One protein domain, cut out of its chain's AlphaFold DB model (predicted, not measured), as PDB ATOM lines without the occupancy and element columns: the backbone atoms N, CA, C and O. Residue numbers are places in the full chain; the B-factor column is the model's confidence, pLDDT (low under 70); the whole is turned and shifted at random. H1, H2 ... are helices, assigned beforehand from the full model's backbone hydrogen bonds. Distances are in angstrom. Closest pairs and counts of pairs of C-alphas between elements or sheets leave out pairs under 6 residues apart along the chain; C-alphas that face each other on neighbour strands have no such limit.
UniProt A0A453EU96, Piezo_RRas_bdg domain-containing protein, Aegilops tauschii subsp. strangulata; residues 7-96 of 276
ATOM      1  N   GLU A   7      23.772 -20.543 -22.992       79.81
ATOM      2  CA  GLU A   7      24.083 -19.656 -21.868       79.81
ATOM      3  C   GLU A   7      22.868 -18.851 -21.391       79.81
ATOM      4  O   GLU A   7      22.648 -18.738 -20.185       79.81
ATOM      5  N   PHE A   8      22.013 -18.371 -22.304       79.12
ATOM      6  CA  PHE A   8      20.800 -17.649 -21.901       79.12
ATOM      7  C   PHE A   8      19.819 -18.552 -21.153       79.12
ATOM      8  O   PHE A   8      19.192 -18.106 -20.193       79.12
ATOM      9  N   VAL A   9      19.717 -19.827 -21.538       85.25
ATOM     10  CA  VAL A   9      18.841 -20.792 -20.856       85.25
ATOM     11  C   VAL A   9      19.308 -21.017 -19.417       85.25
ATOM     12  O   VAL A   9      18.490 -20.961 -18.497       85.25
ATOM     13  N   PHE A  10      20.616 -21.186 -19.195       85.94
ATOM     14  CA  PHE A  10      21.171 -21.328 -17.845       85.94
ATOM     15  C   PHE A  10      20.915 -20.093 -16.975       85.94
ATOM     16  O   PHE A  10      20.484 -20.230 -15.829       85.94
ATOM     17  N   ILE A  11      21.111 -18.889 -17.519       85.25
ATOM     18  CA  ILE A  11      20.836 -17.638 -16.799       85.25
ATOM     19  C   ILE A  11      19.353 -17.554 -16.411       85.25
ATOM     20  O   ILE A  11      19.036 -17.243 -15.263       85.25
ATOM     21  N   LEU A  12      18.437 -17.876 -17.330       87.56
ATOM     22  CA  LEU A  12      16.998 -17.872 -17.056       87.56
ATOM     23  C   LEU A  12      16.607 -18.891 -15.980       87.56
ATOM     24  O   LEU A  12      15.810 -18.561 -15.101       87.56
ATOM     25  N   MET A  13      17.191 -20.093 -15.994       90.88
ATOM     26  CA  MET A  13      16.965 -21.095 -14.948       90.88
ATOM     27  C   MET A  13      17.429 -20.605 -13.572       90.88
ATOM     28  O   MET A  13      16.691 -20.736 -12.594       90.88
ATOM     29  N   ILE A  14      18.618 -19.998 -13.493       91.12
ATOM     30  CA  ILE A  14      19.139 -19.423 -12.244       91.12
ATOM     31  C   ILE A  14      18.223 -18.295 -11.759       91.12
ATOM     32  O   ILE A  14      17.851 -18.263 -10.588       91.12
ATOM     33  N   LEU A  15      17.805 -17.390 -12.650       91.12
ATOM     34  CA  LEU A  15      16.888 -16.300 -12.309       91.12
ATOM     35  C   LEU A  15      15.546 -16.820 -11.787       91.12
ATOM     36  O   LEU A  15      15.059 -16.323 -10.773       91.12
ATOM     37  N   PHE A  16      14.972 -17.829 -12.442       92.25
ATOM     38  CA  PHE A  16      13.734 -18.464 -12.001       92.25
ATOM     39  C   PHE A  16      13.885 -19.067 -10.600       92.25
ATOM     40  O   PHE A  16      13.060 -18.807  -9.723       92.25
ATOM     41  N   PHE A  17      14.975 -19.798 -10.352       93.75
ATOM     42  CA  PHE A  17      15.252 -20.375  -9.040       93.75
ATOM     43  C   PHE A  17      15.415 -19.301  -7.953       93.75
ATOM     44  O   PHE A  17      14.832 -19.422  -6.877       93.75
ATOM     45  N   LEU A  18      16.130 -18.209  -8.243       92.50
ATOM     46  CA  LEU A  18      16.269 -17.083  -7.315       92.50
ATOM     47  C   LEU A  18      14.911 -16.453  -6.970       92.50
ATOM     48  O   LEU A  18      14.679 -16.122  -5.811       92.50
ATOM     49  N   ILE A  19      13.993 -16.320  -7.933       92.38
ATOM     50  CA  ILE A  19      12.637 -15.799  -7.685       92.38
ATOM     51  C   ILE A  19      11.847 -16.737  -6.760       92.38
ATOM     52  O   ILE A  19      11.186 -16.276  -5.828       92.38
ATOM     53  N   VAL A  20      11.931 -18.050  -6.994       92.56
ATOM     54  CA  VAL A  20      11.269 -19.070  -6.164       92.56
ATOM     55  C   VAL A  20      11.800 -19.031  -4.730       92.56
ATOM     56  O   VAL A  20      11.012 -18.946  -3.789       92.56
ATOM     57  N   VAL A  21      13.123 -19.016  -4.544       92.50
ATOM     58  CA  VAL A  21      13.745 -18.944  -3.211       92.50
ATOM     59  C   VAL A  21      13.397 -17.638  -2.498       92.50
ATOM     60  O   VAL A  21      13.052 -17.663  -1.316       92.50
ATOM     61  N   ASP A  22      13.407 -16.505  -3.206       91.12
ATOM     62  CA  ASP A  22      13.012 -15.211  -2.641       91.12
ATOM     63  C   ASP A  22      11.586 -15.246  -2.071       91.12
ATOM     64  O   ASP A  22      11.326 -14.738  -0.971       91.12
ATOM     65  N   ARG A  23      10.675 -15.901  -2.804       90.06
ATOM     66  CA  ARG A  23       9.284 -16.103  -2.399       90.06
ATOM     67  C   ARG A  23       9.171 -17.015  -1.176       90.06
ATOM     68  O   ARG A  23       8.412 -16.682  -0.269       90.06
ATOM     69  N   ILE A  24       9.934 -18.107  -1.112       90.38
ATOM     70  CA  ILE A  24       9.956 -19.021   0.045       90.38
ATOM     71  C   ILE A  24      10.426 -18.284   1.306       90.38
ATOM     72  O   ILE A  24       9.755 -18.319   2.337       90.38
ATOM     73  N   ILE A  25      11.538 -17.543   1.215       90.19
ATOM     74  CA  ILE A  25      12.082 -16.763   2.341       90.19
ATOM     75  C   ILE A  25      11.077 -15.701   2.803       90.19
ATOM     76  O   ILE A  25      10.919 -15.470   4.004       90.19
ATOM     77  N   TYR A  26      10.378 -15.071   1.854       86.81
ATOM     78  CA  TYR A  26       9.307 -14.132   2.163       86.81
ATOM     79  C   TYR A  26       8.176 -14.807   2.956       86.81
ATOM     80  O   TYR A  26       7.804 -14.285   4.005       86.81
ATOM     81  N   LEU A  27       7.688 -15.976   2.515       85.56
ATOM     82  CA  LEU A  27       6.606 -16.733   3.168       85.56
ATOM     83  C   LEU A  27       6.939 -17.194   4.586       85.56
ATOM     84  O   LEU A  27       6.105 -17.087   5.484       85.56
ATOM     85  N   TRP A  28       8.168 -17.653   4.814       84.94
ATOM     86  CA  TRP A  28       8.616 -18.038   6.154       84.94
ATOM     87  C   TRP A  28       8.793 -16.846   7.099       84.94
ATOM     88  O   TRP A  28       8.955 -17.041   8.304       84.94
ATOM     89  N   SER A  29       8.701 -15.610   6.586       83.12
ATOM     90  CA  SER A  29       8.837 -14.374   7.363       83.12
ATOM     91  C   SER A  29      10.181 -14.313   8.110       83.12
ATOM     92  O   SER A  29      10.291 -13.783   9.214       83.12
ATOM     93  N   PHE A  30      11.233 -14.878   7.507       82.88
ATOM     94  CA  PHE A  30      12.556 -14.975   8.115       82.88
ATOM     95  C   PHE A  30      13.432 -13.788   7.689       82.88
ATOM     96  O   PHE A  30      14.067 -13.798   6.632       82.88
ATOM     97  N   ALA A  31      13.455 -12.737   8.516       84.69
ATOM     98  CA  ALA A  31      14.136 -11.479   8.198       84.69
ATOM     99  C   ALA A  31      15.655 -11.635   8.006       84.69
ATOM    100  O   ALA A  31      16.216 -11.091   7.057       84.69
ATOM    101  N   THR A  32      16.323 -12.419   8.855       87.69
ATOM    102  CA  THR A  32      17.771 -12.670   8.753       87.69
ATOM    103  C   THR A  32      18.127 -13.421   7.471       87.69
ATOM    104  O   THR A  32      19.073 -13.040   6.785       87.69
ATOM    105  N   GLY A  33      17.337 -14.421   7.071       87.88
ATOM    106  CA  GLY A  33      17.539 -15.115   5.794       87.88
ATOM    107  C   GLY A  33      17.315 -14.219   4.583       87.88
ATOM    108  O   GLY A  33      18.045 -14.343   3.605       87.88
ATOM    109  N   LYS A  34      16.379 -13.261   4.655       90.75
ATOM    110  CA  LYS A  34      16.182 -12.262   3.591       90.75
ATOM    111  C   LYS A  34      17.427 -11.392   3.401       90.75
ATOM    112  O   LYS A  34      17.803 -11.125   2.264       90.75
ATOM    113  N   VAL A  35      18.098 -11.007   4.490       92.25
ATOM    114  CA  VAL A  35      19.357 -10.244   4.436       92.25
ATOM    115  C   VAL A  35      20.489 -11.081   3.840       92.25
ATOM    116  O   VAL A  35      21.167 -10.615   2.928       92.25
ATOM    117  N   VAL A  36      20.668 -12.327   4.295       93.50
ATOM    118  CA  VAL A  36      21.697 -13.234   3.747       93.50
ATOM    119  C   VAL A  36      21.471 -13.473   2.252       93.50
ATOM    120  O   VAL A  36      22.404 -13.375   1.458       93.50
ATOM    121  N   PHE A  37      20.222 -13.713   1.849       93.62
ATOM    122  CA  PHE A  37      19.854 -13.902   0.449       93.62
ATOM    123  C   PHE A  37      20.071 -12.641  -0.394       93.62
ATOM    124  O   PHE A  37      20.532 -12.740  -1.530       93.62
ATOM    125  N   TYR A  38      19.788 -11.457   0.154       93.69
ATOM    126  CA  TYR A  38      20.072 -10.188  -0.513       93.69
ATOM    127  C   TYR A  38      21.573  -9.993  -0.751       93.69
ATOM    128  O   TYR A  38      21.967  -9.687  -1.874       93.69
ATOM    129  N   ILE A  39      22.416 -10.240   0.261       94.25
ATOM    130  CA  ILE A  39      23.881 -10.163   0.121       94.25
ATOM    131  C   ILE A  39      24.363 -11.148  -0.949       94.25
ATOM    132  O   ILE A  39      25.130 -10.767  -1.828       94.25
ATOM    133  N   PHE A  40      23.865 -12.388  -0.932       94.44
ATOM    134  CA  PHE A  40      24.187 -13.388  -1.950       94.44
ATOM    135  C   PHE A  40      23.795 -12.935  -3.368       94.44
ATOM    136  O   PHE A  40      24.611 -13.010  -4.286       94.44
ATOM    137  N   ASN A  41      22.578 -12.409  -3.554       93.50
ATOM    138  CA  ASN A  41      22.130 -11.891  -4.851       93.50
ATOM    139  C   ASN A  41      22.947 -10.682  -5.309       93.50
ATOM    140  O   ASN A  41      23.186 -10.538  -6.505       93.50
ATOM    141  N   LEU A  42      23.356  -9.817  -4.379       93.31
ATOM    142  CA  LEU A  42      24.186  -8.657  -4.672       93.31
ATOM    143  C   LEU A  42      25.572  -9.093  -5.147       93.31
ATOM    144  O   LEU A  42      26.017  -8.614  -6.182       93.31
ATOM    145  N   VAL A  43      26.211 -10.051  -4.465       93.62
ATOM    146  CA  VAL A  43      27.507 -10.611  -4.887       93.62
ATOM    147  C   VAL A  43      27.401 -11.263  -6.265       93.62
ATOM    148  O   VAL A  43      28.220 -10.972  -7.134       93.62
ATOM    149  N   LEU A  44      26.375 -12.091  -6.495       91.25
ATOM    150  CA  LEU A  44      26.143 -12.736  -7.792       91.25
ATOM    151  C   LEU A  44      25.937 -11.695  -8.899       91.25
ATOM    152  O   LEU A  44      26.521 -11.808  -9.975       91.25
ATOM    153  N   PHE A  45      25.147 -10.654  -8.624       90.00
ATOM    154  CA  PHE A  45      24.909  -9.569  -9.566       90.00
ATOM    155  C   PHE A  45      26.190  -8.787  -9.871       90.00
ATOM    156  O   PHE A  45      26.518  -8.613 -11.042       90.00
ATOM    157  N   THR A  46      26.951  -8.374  -8.856       88.62
ATOM    158  CA  THR A  46      28.226  -7.671  -9.048       88.62
ATOM    159  C   THR A  46      29.213  -8.525  -9.837       88.62
ATOM    160  O   THR A  46      29.780  -8.022 -10.799       88.62
ATOM    161  N   TYR A  47      29.346  -9.818  -9.519       89.62
ATOM    162  CA  TYR A  47      30.188 -10.745 -10.280       89.62
ATOM    163  C   TYR A  47      29.762 -10.828 -11.753       89.62
ATOM    164  O   TYR A  47      30.590 -10.643 -12.640       89.62
ATOM    165  N   SER A  48      28.460 -11.005 -12.019       84.94
ATOM    166  CA  SER A  48      27.933 -11.070 -13.390       84.94
ATOM    167  C   SER A  48      28.157  -9.777 -14.179       84.94
ATOM    168  O   SER A  48      28.481  -9.825 -15.361       84.94
ATOM    169  N   VAL A  49      28.046  -8.617 -13.522       84.25
ATOM    170  CA  VAL A  49      28.323  -7.316 -14.138       84.25
ATOM    171  C   VAL A  49      29.818  -7.144 -14.398       84.25
ATOM    172  O   VAL A  49      30.163  -6.613 -15.444       84.25
ATOM    173  N   THR A  50      30.705  -7.587 -13.502       83.38
ATOM    174  CA  THR A  50      32.161  -7.480 -13.690       83.38
ATOM    175  C   THR A  50      32.660  -8.368 -14.829       83.38
ATOM    176  O   THR A  50      33.356  -7.863 -15.706       83.38
ATOM    177  N   GLU A  51      32.264  -9.644 -14.865       81.06
ATOM    178  CA  GLU A  51      32.549 -10.566 -15.982       81.06
ATOM    179  C   GLU A  51      32.056  -9.984 -17.309       81.06
ATOM    180  O   GLU A  51      32.793  -9.905 -18.292       81.06
ATOM    181  N   TYR A  52      30.812  -9.503 -17.322       74.31
ATOM    182  CA  TYR A  52      30.210  -8.980 -18.537       74.31
ATOM    183  C   TYR A  52      30.826  -7.649 -18.979       74.31
ATOM    184  O   TYR A  52      31.072  -7.470 -20.165       74.31
ATOM    185  N   ALA A  53      31.108  -6.728 -18.053       71.44
ATOM    186  CA  ALA A  53      31.751  -5.449 -18.354       71.44
ATOM    187  C   ALA A  53      33.165  -5.645 -18.916       71.44
ATOM    188  O   ALA A  53      33.540  -4.934 -19.843       71.44
ATOM    189  N   TRP A  54      33.910  -6.633 -18.408       67.31
ATOM    190  CA  TRP A  54      35.237  -6.982 -18.920       67.31
ATOM    191  C   TRP A  54      35.172  -7.681 -20.289       67.31
ATOM    192  O   TRP A  54      36.031  -7.469 -21.137       67.31
ATOM    193  N   GLY A  55      34.128  -8.476 -20.542       64.94
ATOM    194  CA  GLY A  55      33.893  -9.132 -21.835       64.94
ATOM    195  C   GLY A  55      33.264  -8.241 -22.919       64.94
ATOM    196  O   GLY A  55      33.173  -8.655 -24.075       64.94
ATOM    197  N   MET A  56      32.809  -7.027 -22.581       57.84
ATOM    198  CA  MET A  56      31.999  -6.186 -23.478       57.84
ATOM    199  C   MET A  56      32.811  -5.405 -24.521       57.84
ATOM    200  O   MET A  56      32.224  -4.836 -25.442       57.84
ATOM    201  N   GLU A  57      34.138  -5.366 -24.404       52.53
ATOM    202  CA  GLU A  57      34.976  -4.426 -25.158       52.53
ATOM    203  C   GLU A  57      35.090  -4.741 -26.665       52.53
ATOM    204  O   GLU A  57      35.593  -3.909 -27.415       52.53
ATOM    205  N   LEU A  58      34.567  -5.879 -27.158       52.03
ATOM    206  CA  LEU A  58      34.897  -6.340 -28.516       52.03
ATOM    207  C   LEU A  58      33.775  -6.755 -29.487       52.03
ATOM    208  O   LEU A  58      34.111  -6.899 -30.658       52.03
ATOM    209  N   ALA A  59      32.490  -6.938 -29.124       52.28
ATOM    210  CA  ALA A  59      31.653  -7.779 -30.012       52.28
ATOM    211  C   ALA A  59      30.257  -7.334 -30.504       52.28
ATOM    212  O   ALA A  59      29.916  -7.782 -31.590       52.28
ATOM    213  N   HIS A  60      29.399  -6.555 -29.823       54.16
ATOM    214  CA  HIS A  60      27.983  -6.463 -30.277       54.16
ATOM    215  C   HIS A  60      27.331  -5.066 -30.160       54.16
ATOM    216  O   HIS A  60      26.742  -4.717 -29.136       54.16
ATOM    217  N   ARG A  61      27.366  -4.301 -31.263       58.41
ATOM    218  CA  ARG A  61      26.446  -3.189 -31.603       58.41
ATOM    219  C   ARG A  61      25.393  -3.807 -32.543       58.41
ATOM    220  O   ARG A  61      25.774  -4.294 -33.591       58.41
ATOM    221  N   ASP A  62      24.120  -4.036 -32.229       64.62
ATOM    222  CA  ASP A  62      23.140  -2.958 -32.069       64.62
ATOM    223  C   ASP A  62      21.770  -3.396 -31.489       64.62
ATOM    224  O   ASP A  62      20.879  -2.567 -31.348       64.62
ATOM    225  N   VAL A  63      21.556  -4.658 -31.083       64.38
ATOM    226  CA  VAL A  63      20.260  -5.083 -30.481       64.38
ATOM    227  C   VAL A  63      20.440  -5.873 -29.185       64.38
ATOM    228  O   VAL A  63      19.828  -5.541 -28.167       64.38
ATOM    229  N   GLY A  64      21.346  -6.855 -29.166       69.88
ATOM    230  CA  GLY A  64      21.632  -7.644 -27.959       69.88
ATOM    231  C   GLY A  64      22.094  -6.782 -26.778       69.88
ATOM    232  O   GLY A  64      21.629  -6.964 -25.656       69.88
ATOM    233  N   GLY A  65      22.926  -5.766 -27.037       74.00
ATOM    234  CA  GLY A  65      23.412  -4.850 -26.003       74.00
ATOM    235  C   GLY A  65      22.304  -4.039 -25.318       74.00
ATOM    236  O   GLY A  65      22.386  -3.795 -24.117       74.00
ATOM    237  N   ILE A  66      21.245  -3.654 -26.042       78.56
ATOM    238  CA  ILE A  66      20.110  -2.907 -25.469       78.56
ATOM    239  C   ILE A  66      19.285  -3.821 -24.558       78.56
ATOM    240  O   ILE A  66      18.961  -3.436 -23.434       78.56
ATOM    241  N   VAL A  67      18.998  -5.047 -25.007       80.19
ATOM    242  CA  VAL A  67      18.253  -6.043 -24.221       80.19
ATOM    243  C   VAL A  67      19.009  -6.399 -22.941       80.19
ATOM    244  O   VAL A  67      18.430  -6.379 -21.857       80.19
ATOM    245  N   LEU A  68      20.317  -6.637 -23.036       78.69
ATOM    246  CA  LEU A  68      21.159  -6.904 -21.871       78.69
ATOM    247  C   LEU A  68      21.174  -5.725 -20.891       78.69
ATOM    248  O   LEU A  68      20.939  -5.926 -19.700       78.69
ATOM    249  N   ARG A  69      21.343  -4.485 -21.372       83.06
ATOM    250  CA  ARG A  69      21.245  -3.280 -20.524       83.06
ATOM    251  C   ARG A  69      19.888  -3.177 -19.819       83.06
ATOM    252  O   ARG A  69      19.851  -2.844 -18.637       83.06
ATOM    253  N   ALA A  70      18.791  -3.498 -20.506       85.31
ATOM    254  CA  ALA A  70      17.451  -3.491 -19.922       85.31
ATOM    255  C   ALA A  70      17.281  -4.558 -18.825       85.31
ATOM    256  O   ALA A  70      16.682  -4.277 -17.782       85.31
ATOM    257  N   ILE A  71      17.842  -5.757 -19.015       84.88
ATOM    258  CA  ILE A  71      17.850  -6.825 -18.002       84.88
ATOM    259  C   ILE A  71      18.648  -6.384 -16.769       84.88
ATOM    260  O   ILE A  71      18.145  -6.491 -15.648       84.88
ATOM    261  N   TYR A  72      19.848  -5.825 -16.960       85.94
ATOM    262  CA  TYR A  72      20.673  -5.319 -15.857       85.94
ATOM    263  C   TYR A  72      19.982  -4.190 -15.087       85.94
ATOM    264  O   TYR A  72      19.969  -4.210 -13.856       85.94
ATOM    265  N   LEU A  73      19.357  -3.243 -15.791       89.75
ATOM    266  CA  LEU A  73      18.614  -2.140 -15.177       89.75
ATOM    267  C   LEU A  73      17.390  -2.644 -14.402       89.75
ATOM    268  O   LEU A  73      17.106  -2.191 -13.298       89.75
ATOM    269  N   THR A  74      16.684  -3.636 -14.938       90.69
ATOM    270  CA  THR A  74      15.539  -4.243 -14.250       90.69
ATOM    271  C   THR A  74      15.990  -4.993 -12.992       90.69
ATOM    272  O   THR A  74      15.352  -4.898 -11.940       90.69
ATOM    273  N   LYS A  75      17.122  -5.705 -13.056       90.44
ATOM    274  CA  LYS A  75      17.686  -6.419 -11.905       90.44
ATOM    275  C   LYS A  75      18.212  -5.459 -10.832       90.44
ATOM    276  O   LYS A  75      17.991  -5.724  -9.652       90.44
ATOM    277  N   SER A  76      18.822  -4.334 -11.204       91.19
ATOM    278  CA  SER A  76      19.267  -3.319 -10.238       91.19
ATOM    279  C   SER A  76      18.089  -2.648  -9.525       91.19
ATOM    280  O   SER A  76      18.121  -2.509  -8.302       91.19
ATOM    281  N   ILE A  77      16.999  -2.342 -10.243       94.44
ATOM    282  CA  ILE A  77      15.741  -1.874  -9.636       94.44
ATOM    283  C   ILE A  77      15.186  -2.929  -8.670       94.44
ATOM    284  O   ILE A  77      14.788  -2.594  -7.556       94.44
ATOM    285  N   SER A  78      15.194  -4.210  -9.055       92.62
ATOM    286  CA  SER A  78      14.749  -5.303  -8.182       92.62
ATOM    287  C   SER A  78      15.555  -5.364  -6.877       92.62
ATOM    288  O   SER A  78      14.963  -5.447  -5.803       92.62
ATOM    289  N   LEU A  79      16.885  -5.242  -6.945       92.44
ATOM    290  CA  LEU A  79      17.749  -5.200  -5.758       92.44
ATOM    291  C   LEU A  79      17.485  -3.961  -4.891       92.44
ATOM    292  O   LEU A  79      17.444  -4.072  -3.667       92.44
ATOM    293  N   ALA A  80      17.252  -2.794  -5.496       94.00
ATOM    294  CA  ALA A  80      16.896  -1.584  -4.756       94.00
ATOM    295  C   ALA A  80      15.568  -1.752  -3.991       94.00
ATOM    296  O   ALA A  80      15.469  -1.380  -2.822       94.00
ATOM    297  N   LEU A  81      14.564  -2.377  -4.617       92.44
ATOM    298  CA  LEU A  81      13.286  -2.684  -3.970       92.44
ATOM    299  C   LEU A  81      13.436  -3.721  -2.848       92.44
ATOM    300  O   LEU A  81      12.811  -3.567  -1.800       92.44
ATOM    301  N   GLN A  82      14.286  -4.738  -3.018       91.62
ATOM    302  CA  GLN A  82      14.590  -5.704  -1.952       91.62
ATOM    303  C   GLN A  82      15.267  -5.030  -0.750       91.62
ATOM    304  O   GLN A  82      14.883  -5.285   0.391       91.62
ATOM    305  N   ALA A  83      16.218  -4.122  -0.986       91.06
ATOM    306  CA  ALA A  83      16.849  -3.344   0.080       91.06
ATOM    307  C   ALA A  83      15.828  -2.462   0.819       91.06
ATOM    308  O   ALA A  83      15.837  -2.380   2.049       91.06
ATOM    309  N   LEU A  84      14.901  -1.849   0.077       91.75
ATOM    310  CA  LEU A  84      13.816  -1.056   0.650       91.75
ATOM    311  C   LEU A  84      12.877  -1.914   1.510       91.75
ATOM    312  O   LEU A  84      12.487  -1.502   2.601       91.75
ATOM    313  N   GLN A  85      12.560  -3.125   1.051       89.38
ATOM    314  CA  GLN A  85      11.763  -4.091   1.801       89.38
ATOM    315  C   GLN A  85      12.447  -4.495   3.114       89.38
ATOM    316  O   GLN A  85      11.792  -4.555   4.151       89.38
ATOM    317  N   ILE A  86      13.761  -4.736   3.092       88.81
ATOM    318  CA  ILE A  86      14.532  -5.052   4.304       88.81
ATOM    319  C   ILE A  86      14.516  -3.866   5.276       88.81
ATOM    320  O   ILE A  86      14.323  -4.064   6.472       88.81
ATOM    321  N   ARG A  87      14.652  -2.632   4.770       89.12
ATOM    322  CA  ARG A  87      14.646  -1.411   5.589       89.12
ATOM    323  C   ARG A  87      13.320  -1.180   6.316       89.12
ATOM    324  O   ARG A  87      13.339  -0.801   7.482       89.12
ATOM    325  N   TYR A  88      12.187  -1.366   5.639       86.88
ATOM    326  CA  TYR A  88      10.861  -1.186   6.247       86.88
ATOM    327  C   TYR A  88      10.371  -2.410   7.033       86.88
ATOM    328  O   TYR A  88       9.388  -2.308   7.766       86.88
ATOM    329  N   GLY A  89      11.063  -3.544   6.917       82.06
ATOM    330  CA  GLY A  89      10.714  -4.790   7.587       82.06
ATOM    331  C   GLY A  89       9.664  -5.613   6.835       82.06
ATOM    332  O   GLY A  89       8.917  -5.127   5.985       82.06
ATOM    333  N   ILE A  90       9.620  -6.910   7.151       78.69
ATOM    334  CA  ILE A  90       8.635  -7.841   6.589       78.69
ATOM    335  C   ILE A  90       7.327  -7.686   7.383       78.69
ATOM    336  O   ILE A  90       7.362  -7.767   8.612       78.69
ATOM    337  N   PRO A  91       6.172  -7.462   6.726       71.00
ATOM    338  CA  PRO A  91       4.901  -7.296   7.421       71.00
ATOM    339  C   PRO A  91       4.483  -8.575   8.163       71.00
ATOM    340  O   PRO A  91       4.840  -9.687   7.774       71.00
ATOM    341  N   ASN A  92       3.680  -8.408   9.219       65.38
ATOM    342  CA  ASN A  92       3.170  -9.504  10.046       65.38
ATOM    343  C   ASN A  92       2.500 -10.608   9.204       65.38
ATOM    344  O   ASN A  92       1.774 -10.320   8.247       65.38
ATOM    345  N   LYS A  93       2.689 -11.868   9.624       63.75
ATOM    346  CA  LYS A  93       2.283 -13.096   8.909       63.75
ATOM    347  C   LYS A  93       0.841 -13.083   8.372       63.75
ATOM    348  O   LYS A  93       0.593 -13.626   7.304       63.75
ATOM    349  N   SER A  94      -0.101 -12.423   9.047       59.44
ATOM    350  CA  SER A  94      -1.509 -12.355   8.620       59.44
ATOM    351  C   SER A  94      -1.744 -11.586   7.312       59.44
ATOM    352  O   SER A  94      -2.645 -11.938   6.556       59.44
ATOM    353  N   ASN A  95      -0.936 -10.567   7.003       61.00
ATOM    354  CA  ASN A  95      -1.040  -9.817   5.742       61.00
ATOM    355  C   ASN A  95      -0.256 -10.464   4.597       61.00
ATOM    356  O   ASN A  95      -0.410 -10.062   3.446       61.00
ATOM    357  N   LEU A  96       0.580 -11.455   4.900       61.81
ATOM    358  CA  LEU A  96       1.524 -12.033   3.953       61.81
ATOM    359  C   LEU A  96       0.843 -12.940   2.914       61.81
ATOM    360  O   LEU A  96       1.246 -12.975   1.751       61.81
TER     361      LEU A  96
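AT A GLANCE: This is residues 7 to 96 of the 276 residues of the protein "Piezo_RRas_bdg domain-containing protein" of Aegilops tauschii subsp. strangulata (UniProt A0A453EU96). Three long helices, H1, H2 and H3, run to and fro as a loose trio in which H1 and H3 stay apart and the contacts are gathered at one end, where H2 meets residues 22 to 26 of H1 with its residues 33 to 37 and residues 79 to 86 of H3 with its residues 31 to 42. Their centres make a triangle in which H2 touches both others, while the short H4 sits past the gathered end. The printed part has 90 residues with four named helices in the order H1, H2, H3, H4 and no named strand; its class is all helix. It is loose, with a radius of gyration of the C-alphas of 15.5 A, and a rod of 51 by 24 by 19 A.

HOW THE PARTS SIT: Begin with H2, residues 31 to 55. With residues 31 to 42 alone it touches residues 79 to 86 of H3, residues 64 to 88; the closest C-alphas, of Val 35 and Ile 86, are 7.1 A apart. These two form a helical hairpin, at a shallow tilt of 22 degrees, opposite ways. Look next at H1, residues 7 to 27, whose residues 22 to 26 alone touch residues 33 to 37 of H2, closest at the C-alphas of Ile 25 and Lys 34, 6.2 A. This too is a helical hairpin, at a shallow tilt of 17 degrees, opposite ways. H1 and H3 are apart. H4, residues 93 to 96, is close to but not clearly touching H1, with the C-alphas of Leu 27 and Leu 96 7.0 A apart. In H1, H2 and H3 every O i to N i+4 pair is within hydrogen-bond range; H4 is too short for such a pair.

IN THESE COORDINATES: Find C-alpha 31 at (14.136, -11.479, 8.198); from there H2 runs 36.0 A to C-alpha 55. H3 is 36.4 A long and ends at C-alpha 88, (10.861, -1.186, 6.247). H1 begins at C-alpha 7, (24.083, -19.656, -21.868), and is 30.7 A long.

THE WHOLE: The C-alphas farthest apart, of Leu 58 and Ser 94, are 52.4 A apart. The printed part has no cut and no long link. Residues 7 to 14, which belong to H1, and residues 57 to 64 stand free. Look for pLDDT under 70 at residues 54 to 64 and 92 to 96; the mean of the printed part is 82.9.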